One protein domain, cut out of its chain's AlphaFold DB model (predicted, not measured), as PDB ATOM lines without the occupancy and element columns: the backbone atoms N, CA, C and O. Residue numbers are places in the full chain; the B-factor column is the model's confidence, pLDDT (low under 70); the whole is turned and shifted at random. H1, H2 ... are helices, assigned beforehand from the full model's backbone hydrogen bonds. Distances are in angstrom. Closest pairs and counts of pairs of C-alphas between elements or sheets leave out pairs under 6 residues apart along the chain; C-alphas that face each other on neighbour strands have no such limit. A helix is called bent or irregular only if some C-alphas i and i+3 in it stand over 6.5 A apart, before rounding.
ATOM      1  N   CYS A   4     -18.048 -32.176 -19.818       97.25
ATOM      2  CA  CYS A   4     -17.365 -31.586 -20.968       97.25
ATOM      3  C   CYS A   4     -16.483 -30.406 -20.545       97.25
ATOM      4  O   CYS A   4     -15.353 -30.282 -21.024       97.25
ATOM      5  N   ASP A   5     -16.969 -29.582 -19.619       96.88
ATOM      6  CA  ASP A   5     -16.225 -28.458 -19.054       96.88
ATOM      7  C   ASP A   5     -14.994 -28.958 -18.288       96.88
ATOM      8  O   ASP A   5     -13.883 -28.470 -18.499       96.88
ATOM      9  N   LEU A   6     -15.165 -29.989 -17.452       95.44
ATOM     10  CA  LEU A   6     -14.077 -30.624 -16.701       95.44
ATOM     11  C   LEU A   6     -12.963 -31.142 -17.621       95.44
ATOM     12  O   LEU A   6     -11.781 -30.883 -17.377       95.44
ATOM     13  N   ILE A   7     -13.333 -31.842 -18.696       95.31
ATOM     14  CA  ILE A   7     -12.377 -32.414 -19.652       95.31
ATOM     15  C   ILE A   7     -11.575 -31.309 -20.357       95.31
ATOM     16  O   ILE A   7     -10.353 -31.429 -20.475       95.31
ATOM     17  N   LYS A   8     -12.233 -30.226 -20.790       95.50
ATOM     18  CA  LYS A   8     -11.583 -29.087 -21.471       95.50
ATOM     19  C   LYS A   8     -10.689 -28.268 -20.533       95.50
ATOM     20  O   LYS A   8      -9.652 -27.742 -20.955       95.50
ATOM     21  N   ASN A   9     -11.074 -28.175 -19.262       95.75
ATOM     22  CA  ASN A   9     -10.356 -27.384 -18.267       95.75
ATOM     23  C   ASN A   9      -9.158 -28.117 -17.656       95.75
ATOM     24  O   ASN A   9      -8.226 -27.454 -17.199       95.75
ATOM     25  N   ARG A  10      -9.110 -29.457 -17.690       95.88
ATOM     26  CA  ARG A  10      -7.951 -30.227 -17.212       95.88
ATOM     27  C   ARG A  10      -6.671 -29.814 -17.954       95.88
ATOM     28  O   ARG A  10      -6.547 -29.995 -19.166       95.88
ATOM     29  N   LYS A  11      -5.668 -29.330 -17.215       93.50
ATOM     30  CA  LYS A  11      -4.341 -28.976 -17.747       93.50
ATOM     31  C   LYS A  11      -3.278 -29.997 -17.349       93.50
ATOM     32  O   LYS A  11      -3.407 -30.709 -16.358       93.50
ATOM     33  N   SER A  12      -2.210 -30.070 -18.141       94.00
ATOM     34  CA  SER A  12      -1.005 -30.827 -17.788       94.00
ATOM     35  C   SER A  12      -0.068 -29.935 -16.967       94.00
ATOM     36  O   SER A  12       0.733 -29.188 -17.536       94.00
ATOM     37  N   CYS A  13      -0.193 -29.992 -15.640       90.25
ATOM     38  CA  CYS A  13       0.606 -29.200 -14.701       90.25
ATOM     39  C   CYS A  13       2.062 -29.697 -14.640       90.25
ATOM     40  O   CYS A  13       2.323 -30.901 -14.635       90.25
ATOM     41  N   ARG A  14       3.024 -28.767 -14.613       89.38
ATOM     42  CA  ARG A  14       4.475 -29.066 -14.588       89.38
ATOM     43  C   ARG A  14       5.229 -28.403 -13.429       89.38
ATOM     44  O   ARG A  14       6.424 -28.622 -13.285       89.38
ATOM     45  N   ALA A  15       4.522 -27.641 -12.604       87.56
ATOM     46  CA  ALA A  15       4.978 -27.092 -11.337       87.56
ATOM     47  C   ALA A  15       3.844 -27.278 -10.321       87.56
ATOM     48  O   ALA A  15       2.673 -27.137 -10.682       87.56
ATOM     49  N   TYR A  16       4.192 -27.639  -9.090       87.44
ATOM     50  CA  TYR A  16       3.251 -27.968  -8.022       87.44
ATOM     51  C   TYR A  16       3.661 -27.229  -6.753       87.44
ATOM     52  O   TYR A  16       4.848 -26.999  -6.527       87.44
ATOM     53  N   THR A  17       2.682 -26.866  -5.935       92.38
ATOM     54  CA  THR A  17       2.907 -26.295  -4.606       92.38
ATOM     55  C   THR A  17       3.335 -27.372  -3.611       92.38
ATOM     56  O   THR A  17       3.027 -28.548  -3.794       92.38
ATOM     57  N   ASP A  18       3.929 -26.956  -2.495       89.69
ATOM     58  CA  ASP A  18       4.295 -27.848  -1.386       89.69
ATOM     59  C   ASP A  18       3.122 -28.223  -0.461       89.69
ATOM     60  O   ASP A  18       3.316 -28.900   0.549       89.69
ATOM     61  N   GLN A  19       1.902 -27.796  -0.800       92.44
ATOM     62  CA  GLN A  19       0.695 -28.127  -0.054       92.44
ATOM     63  C   GLN A  19       0.461 -29.649  -0.041       92.44
ATOM     64  O   GLN A  19       0.335 -30.258  -1.111       92.44
ATOM     65  N   PRO A  20       0.380 -30.285   1.142       90.00
ATOM     66  CA  PRO A  20       0.102 -31.709   1.231       90.00
ATOM     67  C   PRO A  20      -1.356 -32.004   0.861       90.00
ATOM     68  O   PRO A  20      -2.262 -31.223   1.145       90.00
ATOM     69  N   ILE A  21      -1.582 -33.173   0.264       92.81
ATOM     70  CA  ILE A  21      -2.915 -33.707  -0.038       92.81
ATOM     71  C   ILE A  21      -3.170 -34.881   0.910       92.81
ATOM     72  O   ILE A  21      -2.268 -35.688   1.153       92.81
ATOM     73  N   SER A  22      -4.386 -34.987   1.450       93.88
ATOM     74  CA  SER A  22      -4.745 -36.101   2.330       93.88
ATOM     75  C   SER A  22      -4.784 -37.428   1.563       93.88
ATOM     76  O   SER A  22      -5.134 -37.492   0.381       93.88
ATOM     77  N   LEU A  23      -4.453 -38.525   2.248       91.94
ATOM     78  CA  LEU A  23      -4.507 -39.861   1.644       91.94
ATOM     79  C   LEU A  23      -5.931 -40.268   1.245       91.94
ATOM     80  O   LEU A  23      -6.103 -41.047   0.312       91.94
ATOM     81  N   GLU A  24      -6.944 -39.743   1.927       96.19
ATOM     82  CA  GLU A  24      -8.353 -39.995   1.621       96.19
ATOM     83  C   GLU A  24      -8.741 -39.457   0.245       96.19
ATOM     84  O   GLU A  24      -9.359 -40.179  -0.537       96.19
ATOM     85  N   ILE A  25      -8.296 -38.242  -0.095       96.50
ATOM     86  CA  ILE A  25      -8.518 -37.656  -1.423       96.50
ATOM     87  C   ILE A  25      -7.877 -38.537  -2.496       96.50
ATOM     88  O   ILE A  25      -8.515 -38.877  -3.491       96.50
ATOM     89  N   VAL A  26      -6.628 -38.961  -2.281       94.56
ATOM     90  CA  VAL A  26      -5.917 -39.821  -3.240       94.56
ATOM     91  C   VAL A  26      -6.628 -41.166  -3.410       94.56
ATOM     92  O   VAL A  26      -6.795 -41.630  -4.537       94.56
ATOM     93  N   ARG A  27      -7.093 -41.780  -2.316       95.06
ATOM     94  CA  ARG A  27      -7.866 -43.030  -2.363       95.06
ATOM     95  C   ARG A  27      -9.168 -42.852  -3.134       95.06
ATOM     96  O   ARG A  27      -9.422 -43.630  -4.043       95.06
ATOM     97  N   SER A  28      -9.942 -41.812  -2.835       97.44
ATOM     98  CA  SER A  28     -11.205 -41.521  -3.526       97.44
ATOM     99  C   SER A  28     -11.016 -41.347  -5.043       97.44
ATOM    100  O   SER A  28     -11.781 -41.894  -5.842       97.44
ATOM    101  N   LEU A  29      -9.940 -40.668  -5.458       95.94
ATOM    102  CA  LEU A  29      -9.591 -40.517  -6.873       95.94
ATOM    103  C   LEU A  29      -9.291 -41.862  -7.543       95.94
ATOM    104  O   LEU A  29      -9.791 -42.127  -8.638       95.94
ATOM    105  N   LEU A  30      -8.501 -42.722  -6.897       94.12
ATOM    106  CA  LEU A  30      -8.160 -44.042  -7.438       94.12
ATOM    107  C   LEU A  30      -9.369 -44.988  -7.468       94.12
ATOM    108  O   LEU A  30      -9.549 -45.715  -8.445       94.12
ATOM    109  N   GLU A  31     -10.228 -44.930  -6.450       94.75
ATOM    110  CA  GLU A  31     -11.495 -45.666  -6.399       94.75
ATOM    111  C   GLU A  31     -12.437 -45.279  -7.540       94.75
ATOM    112  O   GLU A  31     -13.154 -46.127  -8.066       94.75
ATOM    113  N   THR A  32     -12.401 -44.017  -7.967       95.00
ATOM    114  CA  THR A  32     -13.143 -43.556  -9.146       95.00
ATOM    115  C   THR A  32     -12.465 -44.026 -10.435       95.00
ATOM    116  O   THR A  32     -13.119 -44.567 -11.326       95.00
ATOM    117  N   ALA A  33     -11.140 -43.883 -10.530       93.31
ATOM    118  CA  ALA A  33     -10.368 -44.226 -11.726       93.31
ATOM    119  C   ALA A  33     -10.430 -45.720 -12.093       93.31
ATOM    120  O   ALA A  33     -10.344 -46.059 -13.275       93.31
ATOM    121  N   LYS A  34     -10.621 -46.617 -11.112       91.38
ATOM    122  CA  LYS A  34     -10.706 -48.073 -11.343       91.38
ATOM    123  C   LYS A  34     -11.874 -48.494 -12.244       91.38
ATOM    124  O   LYS A  34     -11.856 -49.600 -12.777       91.38
ATOM    125  N   TRP A  35     -12.886 -47.639 -12.389       92.50
ATOM    126  CA  TRP A  35     -14.057 -47.885 -13.233       92.50
ATOM    127  C   TRP A  35     -13.813 -47.589 -14.716       92.50
ATOM    128  O   TRP A  35     -14.721 -47.761 -15.528       92.50
ATOM    129  N   ALA A  36     -12.602 -47.169 -15.095       93.06
ATOM    130  CA  ALA A  36     -12.236 -47.041 -16.497       93.06
ATOM    131  C   ALA A  36     -12.406 -48.392 -17.229       93.06
ATOM    132  O   ALA A  36     -11.966 -49.431 -16.719       93.06
ATOM    133  N   PRO A  37     -13.020 -48.410 -18.425       93.50
ATOM    134  CA  PRO A  37     -13.156 -49.636 -19.197       93.50
ATOM    135  C   PRO A  37     -11.775 -50.166 -19.593       93.50
ATOM    136  O   PRO A  37     -10.841 -49.408 -19.857       93.50
ATOM    137  N   SER A  38     -11.647 -51.487 -19.661       92.62
ATOM    138  CA  SER A  38     -10.437 -52.151 -20.145       92.62
ATOM    139  C   SER A  38     -10.810 -53.286 -21.088       92.62
ATOM    140  O   SER A  38     -11.868 -53.903 -20.935       92.62
ATOM    141  N   GLY A  39      -9.947 -53.551 -22.072       92.38
ATOM    142  CA  GLY A  39     -10.121 -54.676 -22.986       92.38
ATOM    143  C   GLY A  39     -10.309 -55.962 -22.190       92.38
ATOM    144  O   GLY A  39      -9.567 -56.204 -21.237       92.38
ATOM    145  N   VAL A  40     -11.354 -56.723 -22.527       92.62
ATOM    146  CA  VAL A  40     -11.755 -57.968 -21.842       92.62
ATOM    147  C   VAL A  40     -11.822 -57.861 -20.304       92.62
ATOM    148  O   VAL A  40     -11.660 -58.853 -19.602       92.62
ATOM    149  N   ASN A  41     -12.045 -56.655 -19.762       87.44
ATOM    150  CA  ASN A  41     -12.040 -56.363 -18.323       87.44
ATOM    151  C   ASN A  41     -10.760 -56.839 -17.592       87.44
ATOM    152  O   ASN A  41     -10.800 -57.181 -16.411       87.44
ATOM    153  N   GLN A  42      -9.610 -56.840 -18.278       86.12
ATOM    154  CA  GLN A  42      -8.320 -57.262 -17.710       86.12
ATOM    155  C   GLN A  42      -7.834 -56.385 -16.551       86.12
ATOM    156  O   GLN A  42      -7.014 -56.840 -15.756       86.12
ATOM    157  N   ARG A  43      -8.293 -55.128 -16.469       81.19
ATOM    158  CA  ARG A  43      -7.888 -54.141 -15.447       81.19
ATOM    159  C   ARG A  43      -6.369 -54.128 -15.191       81.19
ATOM    160  O   ARG A  43      -5.929 -54.275 -14.051       81.19
ATOM    161  N   PRO A  44      -5.535 -53.937 -16.228       76.31
ATOM    162  CA  PRO A  44      -4.085 -54.109 -16.114       76.31
ATOM    163  C   PRO A  44      -3.387 -53.044 -15.247       76.31
ATOM    164  O   PRO A  44      -2.200 -53.170 -14.946       76.31
ATOM    165  N   SER A  45      -4.082 -51.970 -14.861       74.62
ATOM    166  CA  SER A  45      -3.508 -50.820 -14.164       74.62
ATOM    167  C   SER A  45      -3.047 -51.169 -12.746       74.62
ATOM    168  O   SER A  45      -3.850 -51.237 -11.816       74.62
ATOM    169  N   LYS A  46      -1.733 -51.316 -12.563       81.44
ATOM    170  CA  LYS A  46      -1.081 -51.318 -11.247       81.44
ATOM    171  C   LYS A  46      -0.580 -49.909 -10.950       81.44
ATOM    172  O   LYS A  46       0.256 -49.386 -11.682       81.44
ATOM    173  N   VAL A  47      -1.095 -49.297  -9.887       84.19
ATOM    174  CA  VAL A  47      -0.739 -47.929  -9.487       84.19
ATOM    175  C   VAL A  47      -0.026 -47.967  -8.143       84.19
ATOM    176  O   VAL A  47      -0.533 -48.543  -7.185       84.19
ATOM    177  N   ALA A  48       1.144 -47.336  -8.071       84.50
ATOM    178  CA  ALA A  48       1.862 -47.095  -6.827       84.50
ATOM    179  C   ALA A  48       1.832 -45.596  -6.515       84.50
ATOM    180  O   ALA A  48       2.158 -44.773  -7.370       84.50
ATOM    181  N   VAL A  49       1.451 -45.242  -5.286       86.00
ATOM    182  CA  VAL A  49       1.443 -43.856  -4.806       86.00
ATOM    183  C   VAL A  49       2.668 -43.631  -3.932       86.00
ATOM    184  O   VAL A  49       2.902 -44.367  -2.974       86.00
ATOM    185  N   LEU A  50       3.448 -42.600  -4.254       85.38
ATOM    186  CA  LEU A  50       4.640 -42.221  -3.502       85.38
ATOM    187  C   LEU A  50       4.406 -40.884  -2.798       85.38
ATOM    188  O   LEU A  50       4.064 -39.891  -3.436       85.38
ATOM    189  N   GLY A  51       4.617 -40.865  -1.483       83.75
ATOM    190  CA  GLY A  51       4.676 -39.636  -0.697       83.75
ATOM    191  C   GLY A  51       6.031 -38.940  -0.828       83.75
ATOM    192  O   GLY A  51       6.948 -39.442  -1.478       83.75
ATOM    193  N   ARG A  52       6.189 -37.789  -0.169       76.88
ATOM    194  CA  ARG A  52       7.385 -36.933  -0.283       76.88
ATOM    195  C   ARG A  52       8.693 -37.683   0.008       76.88
ATOM    196  O   ARG A  52       9.582 -37.723  -0.841       76.88
ATOM    197  N   ASN A  53       8.740 -38.387   1.139       78.56
ATOM    198  CA  ASN A  53       9.934 -39.101   1.601       78.56
ATOM    199  C   ASN A  53      10.304 -40.296   0.706       78.56
ATOM    200  O   ASN A  53      11.481 -40.586   0.506       78.56
ATOM    201  N   SER A  54       9.315 -41.022   0.166       77.69
ATOM    202  CA  SER A  54       9.577 -42.154  -0.732       77.69
ATOM    203  C   SER A  54       9.887 -41.698  -2.156       77.69
ATOM    204  O   SER A  54      10.704 -42.325  -2.832       77.69
ATOM    205  N   ARG A  55       9.308 -40.571  -2.591       76.44
ATOM    206  CA  ARG A  55       9.627 -39.936  -3.872       76.44
ATOM    207  C   ARG A  55      11.099 -39.562  -3.941       76.44
ATOM    208  O   ARG A  55      11.719 -39.869  -4.943       76.44
ATOM    209  N   GLU A  56      11.670 -38.938  -2.917       74.44
ATOM    210  CA  GLU A  56      13.086 -38.532  -2.939       74.44
ATOM    211  C   GLU A  56      14.032 -39.734  -3.042       74.44
ATOM    212  O   GLU A  56      14.945 -39.735  -3.868       74.44
ATOM    213  N   LYS A  57      13.736 -40.801  -2.290       76.56
ATOM    214  CA  LYS A  57      14.507 -42.053  -2.308       76.56
ATOM    215  C   LYS A  57      14.459 -42.782  -3.654       76.56
ATOM    216  O   LYS A  57      15.421 -43.459  -3.997       76.56
ATOM    217  N   LEU A  58      13.361 -42.670  -4.403       72.75
ATOM    218  CA  LEU A  58      13.184 -43.353  -5.694       72.75
ATOM    219  C   LEU A  58      13.535 -42.470  -6.893       72.75
ATOM    220  O   LEU A  58      14.150 -42.936  -7.848       72.75
ATOM    221  N   ALA A  59      13.151 -41.195  -6.857       69.00
ATOM    222  CA  ALA A  59      13.342 -40.272  -7.964       69.00
ATOM    223  C   ALA A  59      14.823 -39.992  -8.208       69.00
ATOM    224  O   ALA A  59      15.211 -39.937  -9.367       69.00
ATOM    225  N   SER A  60      15.638 -39.864  -7.157       65.06
ATOM    226  CA  SER A  60      17.074 -39.596  -7.305       65.06
ATOM    227  C   SER A  60      17.802 -40.736  -8.054       65.06
ATOM    228  O   SER A  60      18.284 -40.491  -9.162       65.06
ATOM    229  N   PRO A  61      17.739 -42.013  -7.615       66.62
ATOM    230  CA  PRO A  61      18.394 -43.111  -8.332       66.62
ATOM    231  C   PRO A  61      17.832 -43.377  -9.734       66.62
ATOM    232  O   PRO A  61      18.577 -43.729 -10.649       66.62
ATOM    233  N   VAL A  62      16.514 -43.231  -9.928       65.38
ATOM    234  CA  VAL A  62      15.875 -43.434 -11.240       65.38
ATOM    235  C   VAL A  62      16.274 -42.325 -12.211       65.38
ATOM    236  O   VAL A  62      16.582 -42.610 -13.367       65.38
ATOM    237  N   PHE A  63      16.316 -41.075 -11.749       55.03
ATOM    238  CA  PHE A  63      16.785 -39.941 -12.539       55.03
ATOM    239  C   PHE A  63      18.256 -40.124 -12.924       55.03
ATOM    240  O   PHE A  63      18.593 -40.035 -14.105       55.03
ATOM    241  N   ASP A  64      19.111 -40.483 -11.971       57.66
ATOM    242  CA  ASP A  64      20.532 -40.714 -12.225       57.66
ATOM    243  C   ASP A  64      20.756 -41.873 -13.203       57.66
ATOM    244  O   ASP A  64      21.547 -41.763 -14.141       57.66
ATOM    245  N   LYS A  65      20.009 -42.973 -13.076       59.31
ATOM    246  CA  LYS A  65      20.138 -44.127 -13.977       59.31
ATOM    247  C   LYS A  65      19.600 -43.851 -15.385       59.31
ATOM    248  O   LYS A  65      20.212 -44.286 -16.358       59.31
ATOM    249  N   LEU A  66      18.487 -43.126 -15.510       53.00
ATOM    250  CA  LEU A  66      17.897 -42.775 -16.808       53.00
ATOM    251  C   LEU A  66      18.661 -41.656 -17.528       53.00
ATOM    252  O   LEU A  66      18.632 -41.598 -18.758       53.00
ATOM    253  N   PHE A  67      19.345 -40.773 -16.794       51.06
ATOM    254  CA  PHE A  67      19.975 -39.576 -17.364       51.06
ATOM    255  C   PHE A  67      21.508 -39.534 -17.278       51.06
ATOM    256  O   PHE A  67      22.105 -38.625 -17.856       51.06
ATOM    257  N   SER A  68      22.161 -40.536 -16.678       48.47
ATOM    258  CA  SER A  68      23.629 -40.694 -16.689       48.47
ATOM    259  C   SER A  68      24.214 -41.051 -18.059       48.47
ATOM    260  O   SER A  68      25.385 -40.772 -18.299       48.47
ATOM    261  N   LYS A  69      23.426 -41.624 -18.983       50.69
ATOM    262  CA  LYS A  69      23.934 -42.100 -20.285       50.69
ATOM    263  C   LYS A  69      23.758 -41.155 -21.484       50.69
ATOM    264  O   LYS A  69      24.269 -41.482 -22.546       50.69
ATOM    265  N   SER A  70      23.082 -40.003 -21.381       45.59
ATOM    266  CA  SER A  70      22.784 -39.206 -22.598       45.59
ATOM    267  C   SER A  70      22.633 -37.689 -22.442       45.59
ATOM    268  O   SER A  70      21.962 -37.048 -23.251       45.59
ATOM    269  N   CYS A  71      23.253 -37.050 -21.450       43.44
ATOM    270  CA  CYS A  71      23.096 -35.603 -21.310       43.44
ATOM    271  C   CYS A  71      24.383 -34.885 -20.902       43.44
ATOM    272  O   CYS A  71      24.741 -34.839 -19.729       43.44
ATOM    273  N   ASN A  72      24.996 -34.186 -21.863       51.25
ATOM    274  CA  ASN A  72      25.837 -33.027 -21.574       51.25
ATOM    275  C   ASN A  72      25.011 -32.037 -20.724       51.25
ATOM    276  O   ASN A  72      24.107 -31.384 -21.255       51.25
ATOM    277  N   LYS A  73      25.283 -31.956 -19.408       48.69
ATOM    278  CA  LYS A  73      24.514 -31.185 -18.399       48.69
ATOM    279  C   LYS A  73      24.130 -29.767 -18.866       48.69
ATOM    280  O   LYS A  73      23.035 -29.298 -18.564       48.69
ATOM    281  N   SER A  74      24.990 -29.125 -19.663       51.34
ATOM    282  CA  SER A  74      24.813 -27.767 -20.201       51.34
ATOM    283  C   SER A  74      23.626 -27.608 -21.177       51.34
ATOM    284  O   SER A  74      22.874 -26.639 -21.080       51.34
ATOM    285  N   LYS A  75      23.364 -28.577 -22.072       49.62
ATOM    286  CA  LYS A  75      22.324 -28.440 -23.122       49.62
ATOM    287  C   LYS A  75      20.891 -28.702 -22.638       49.62
ATOM    288  O   LYS A  75      19.937 -28.391 -23.346       49.62
ATOM    289  N   ARG A  76      20.713 -29.297 -21.455       46.50
ATOM    290  CA  ARG A  76      19.399 -29.761 -20.971       46.50
ATOM    291  C   ARG A  76      18.791 -28.859 -19.902       46.50
ATOM    292  O   ARG A  76      17.575 -28.663 -19.901       46.50
ATOM    293  N   LEU A  77      19.634 -28.252 -19.064       52.69
ATOM    294  CA  LEU A  77      19.229 -27.135 -18.211       52.69
ATOM    295  C   LEU A  77      18.702 -25.980 -19.066       52.69
ATOM    296  O   LEU A  77      17.671 -25.420 -18.723       52.69
ATOM    297  N   SER A  78      19.316 -25.687 -20.217       52.66
ATOM    298  CA  SER A  78      18.799 -24.672 -21.140       52.66
ATOM    299  C   SER A  78      17.450 -25.056 -21.764       52.66
ATOM    300  O   SER A  78      16.596 -24.188 -21.895       52.66
ATOM    301  N   PHE A  79      17.196 -26.335 -22.075       51.78
ATOM    302  CA  PHE A  79      15.908 -26.781 -22.628       51.78
ATOM    303  C   PHE A  79      14.756 -26.661 -21.617       51.78
ATOM    304  O   PHE A  79      13.715 -26.088 -21.938       51.78
ATOM    305  N   TYR A  80      14.951 -27.138 -20.380       54.06
ATOM    306  CA  TYR A  80      13.950 -26.990 -19.315       54.06
ATOM    307  C   TYR A  80      13.787 -25.530 -18.883       54.06
ATOM    308  O   TYR A  80      12.661 -25.083 -18.692       54.06
ATOM    309  N   ARG A  81      14.874 -24.752 -18.805       51.25
ATOM    310  CA  ARG A  81      14.827 -23.322 -18.458       51.25
ATOM    311  C   ARG A  81      14.166 -22.486 -19.555       51.25
ATOM    312  O   ARG A  81      13.407 -21.584 -19.234       51.25
ATOM    313  N   ARG A  82      14.343 -22.839 -20.835       50.25
ATOM    314  CA  ARG A  82      13.611 -22.226 -21.958       50.25
ATOM    315  C   ARG A  82      12.117 -22.543 -21.905       50.25
ATOM    316  O   ARG A  82      11.316 -21.646 -22.122       50.25
ATOM    317  N   TYR A  83      11.744 -23.779 -21.568       51.09
ATOM    318  CA  TYR A  83      10.338 -24.164 -21.388       51.09
ATOM    319  C   TYR A  83       9.681 -23.480 -20.180       51.09
ATOM    320  O   TYR A  83       8.544 -23.033 -20.281       51.09
ATOM    321  N   ILE A  84      10.392 -23.372 -19.055       53.97
ATOM    322  CA  ILE A  84       9.906 -22.697 -17.843       53.97
ATOM    323  C   ILE A  84       9.752 -21.189 -18.089       53.97
ATOM    324  O   ILE A  84       8.694 -20.636 -17.798       53.97
ATOM    325  N   ASN A  85      10.749 -20.545 -18.702       47.88
ATOM    326  CA  ASN A  85      10.706 -19.111 -18.999       47.88
ATOM    327  C   ASN A  85       9.621 -18.764 -20.034       47.88
ATOM    328  O   ASN A  85       8.935 -17.759 -19.871       47.88
ATOM    329  N   ALA A  86       9.432 -19.598 -21.066       47.53
ATOM    330  CA  ALA A  86       8.374 -19.414 -22.066       47.53
ATOM    331  C   ALA A  86       6.966 -19.585 -21.471       47.53
ATOM    332  O   ALA A  86       6.028 -18.929 -21.906       47.53
ATOM    333  N   PHE A  87       6.813 -20.439 -20.455       42.59
ATOM    334  CA  PHE A  87       5.538 -20.621 -19.767       42.59
ATOM    335  C   PHE A  87       5.224 -19.443 -18.831       42.59
ATOM    336  O   PHE A  87       4.104 -18.939 -18.835       42.59
ATOM    337  N   GLN A  88       6.222 -18.941 -18.094       45.94
ATOM    338  CA  GLN A  88       6.065 -17.778 -17.205       45.94
ATOM    339  C   GLN A  88       5.744 -16.473 -17.949       45.94
ATOM    340  O   GLN A  88       5.048 -15.629 -17.400       45.94
ATOM    341  N   SER A  89       6.196 -16.320 -19.194       42.88
ATOM    342  CA  SER A  89       5.904 -15.142 -20.030       42.88
ATOM    343  C   SER A  89       4.565 -15.218 -20.775       42.88
ATOM    344  O   SER A  89       4.132 -14.218 -21.329       42.88
ATOM    345  N   SER A  90       3.898 -16.378 -20.771       37.84
ATOM    346  CA  SER A  90       2.567 -16.581 -21.374       37.84
ATOM    347  C   SER A  90       1.407 -16.555 -20.368       37.84
ATOM    348  O   SER A  90       0.249 -16.692 -20.755       37.84
TER     349      SER A  90
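What this domain is: This is residues 4 to 90 of the 92 residues of the protein "Nitroreductase family protein" of Parachlamydiaceae bacterium (UniProt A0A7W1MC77). Four separate helices are strung along an open, winding chain, with no packed core and no two helices touching. The two longest, H3 and H4, form two arms of an open corner joined by a tight link, while the shorter H1 and H2 lie away from them at the other end of long links. The printed part has 87 residues with four named helices, in the order H1, H2, H3, H4, and no named strand; the class is all helix. It is only just loose, close to extended, with a radius of gyration of the C-alphas of 17.8 A and spans of 46 by 33 by 31 A.

How they stand to each other: H3, residues 52 to 67, has a kink of 28 degrees near residue 59. It is neither bent nor irregular, but only just: C-alphas 57 and 60 are 6.1 A apart. H4, residues 73 to 88, is apart from H3, with no C-alpha of the one within 8 A of the other. H2, residues 23 to 33, and H1, residues 4 to 9, are by the same test apart from each other and from both H3 and H4. In H1 and H2 every O i to N i+4 pair is within hydrogen-bond range; in H3 10 of 12 are, and in H4 9 of 12.

Where its parts are: H3 runs 21.4 A from C-alpha 52 at (7.385, -36.933, -0.283). H4 runs 22.8 A and ends with C-alpha 88 at (6.065, -17.778, -17.205). H2 measures 15.2 A, and H1 8.6 A from C-alpha 4 at (-17.365, -31.586, -20.968).

The domain as a whole: The C-alphas of Val 40 and Ser 74, the two farthest apart, are 47.5 A apart. The printed part has no cut. Residues 4 to 13, 37 to 42 and 60 to 83 stand free. The links H1 to H2 and H2 to H3 are long. Mean pLDDT of the printed part is 75.4, and residues 59 to 90 are under 70.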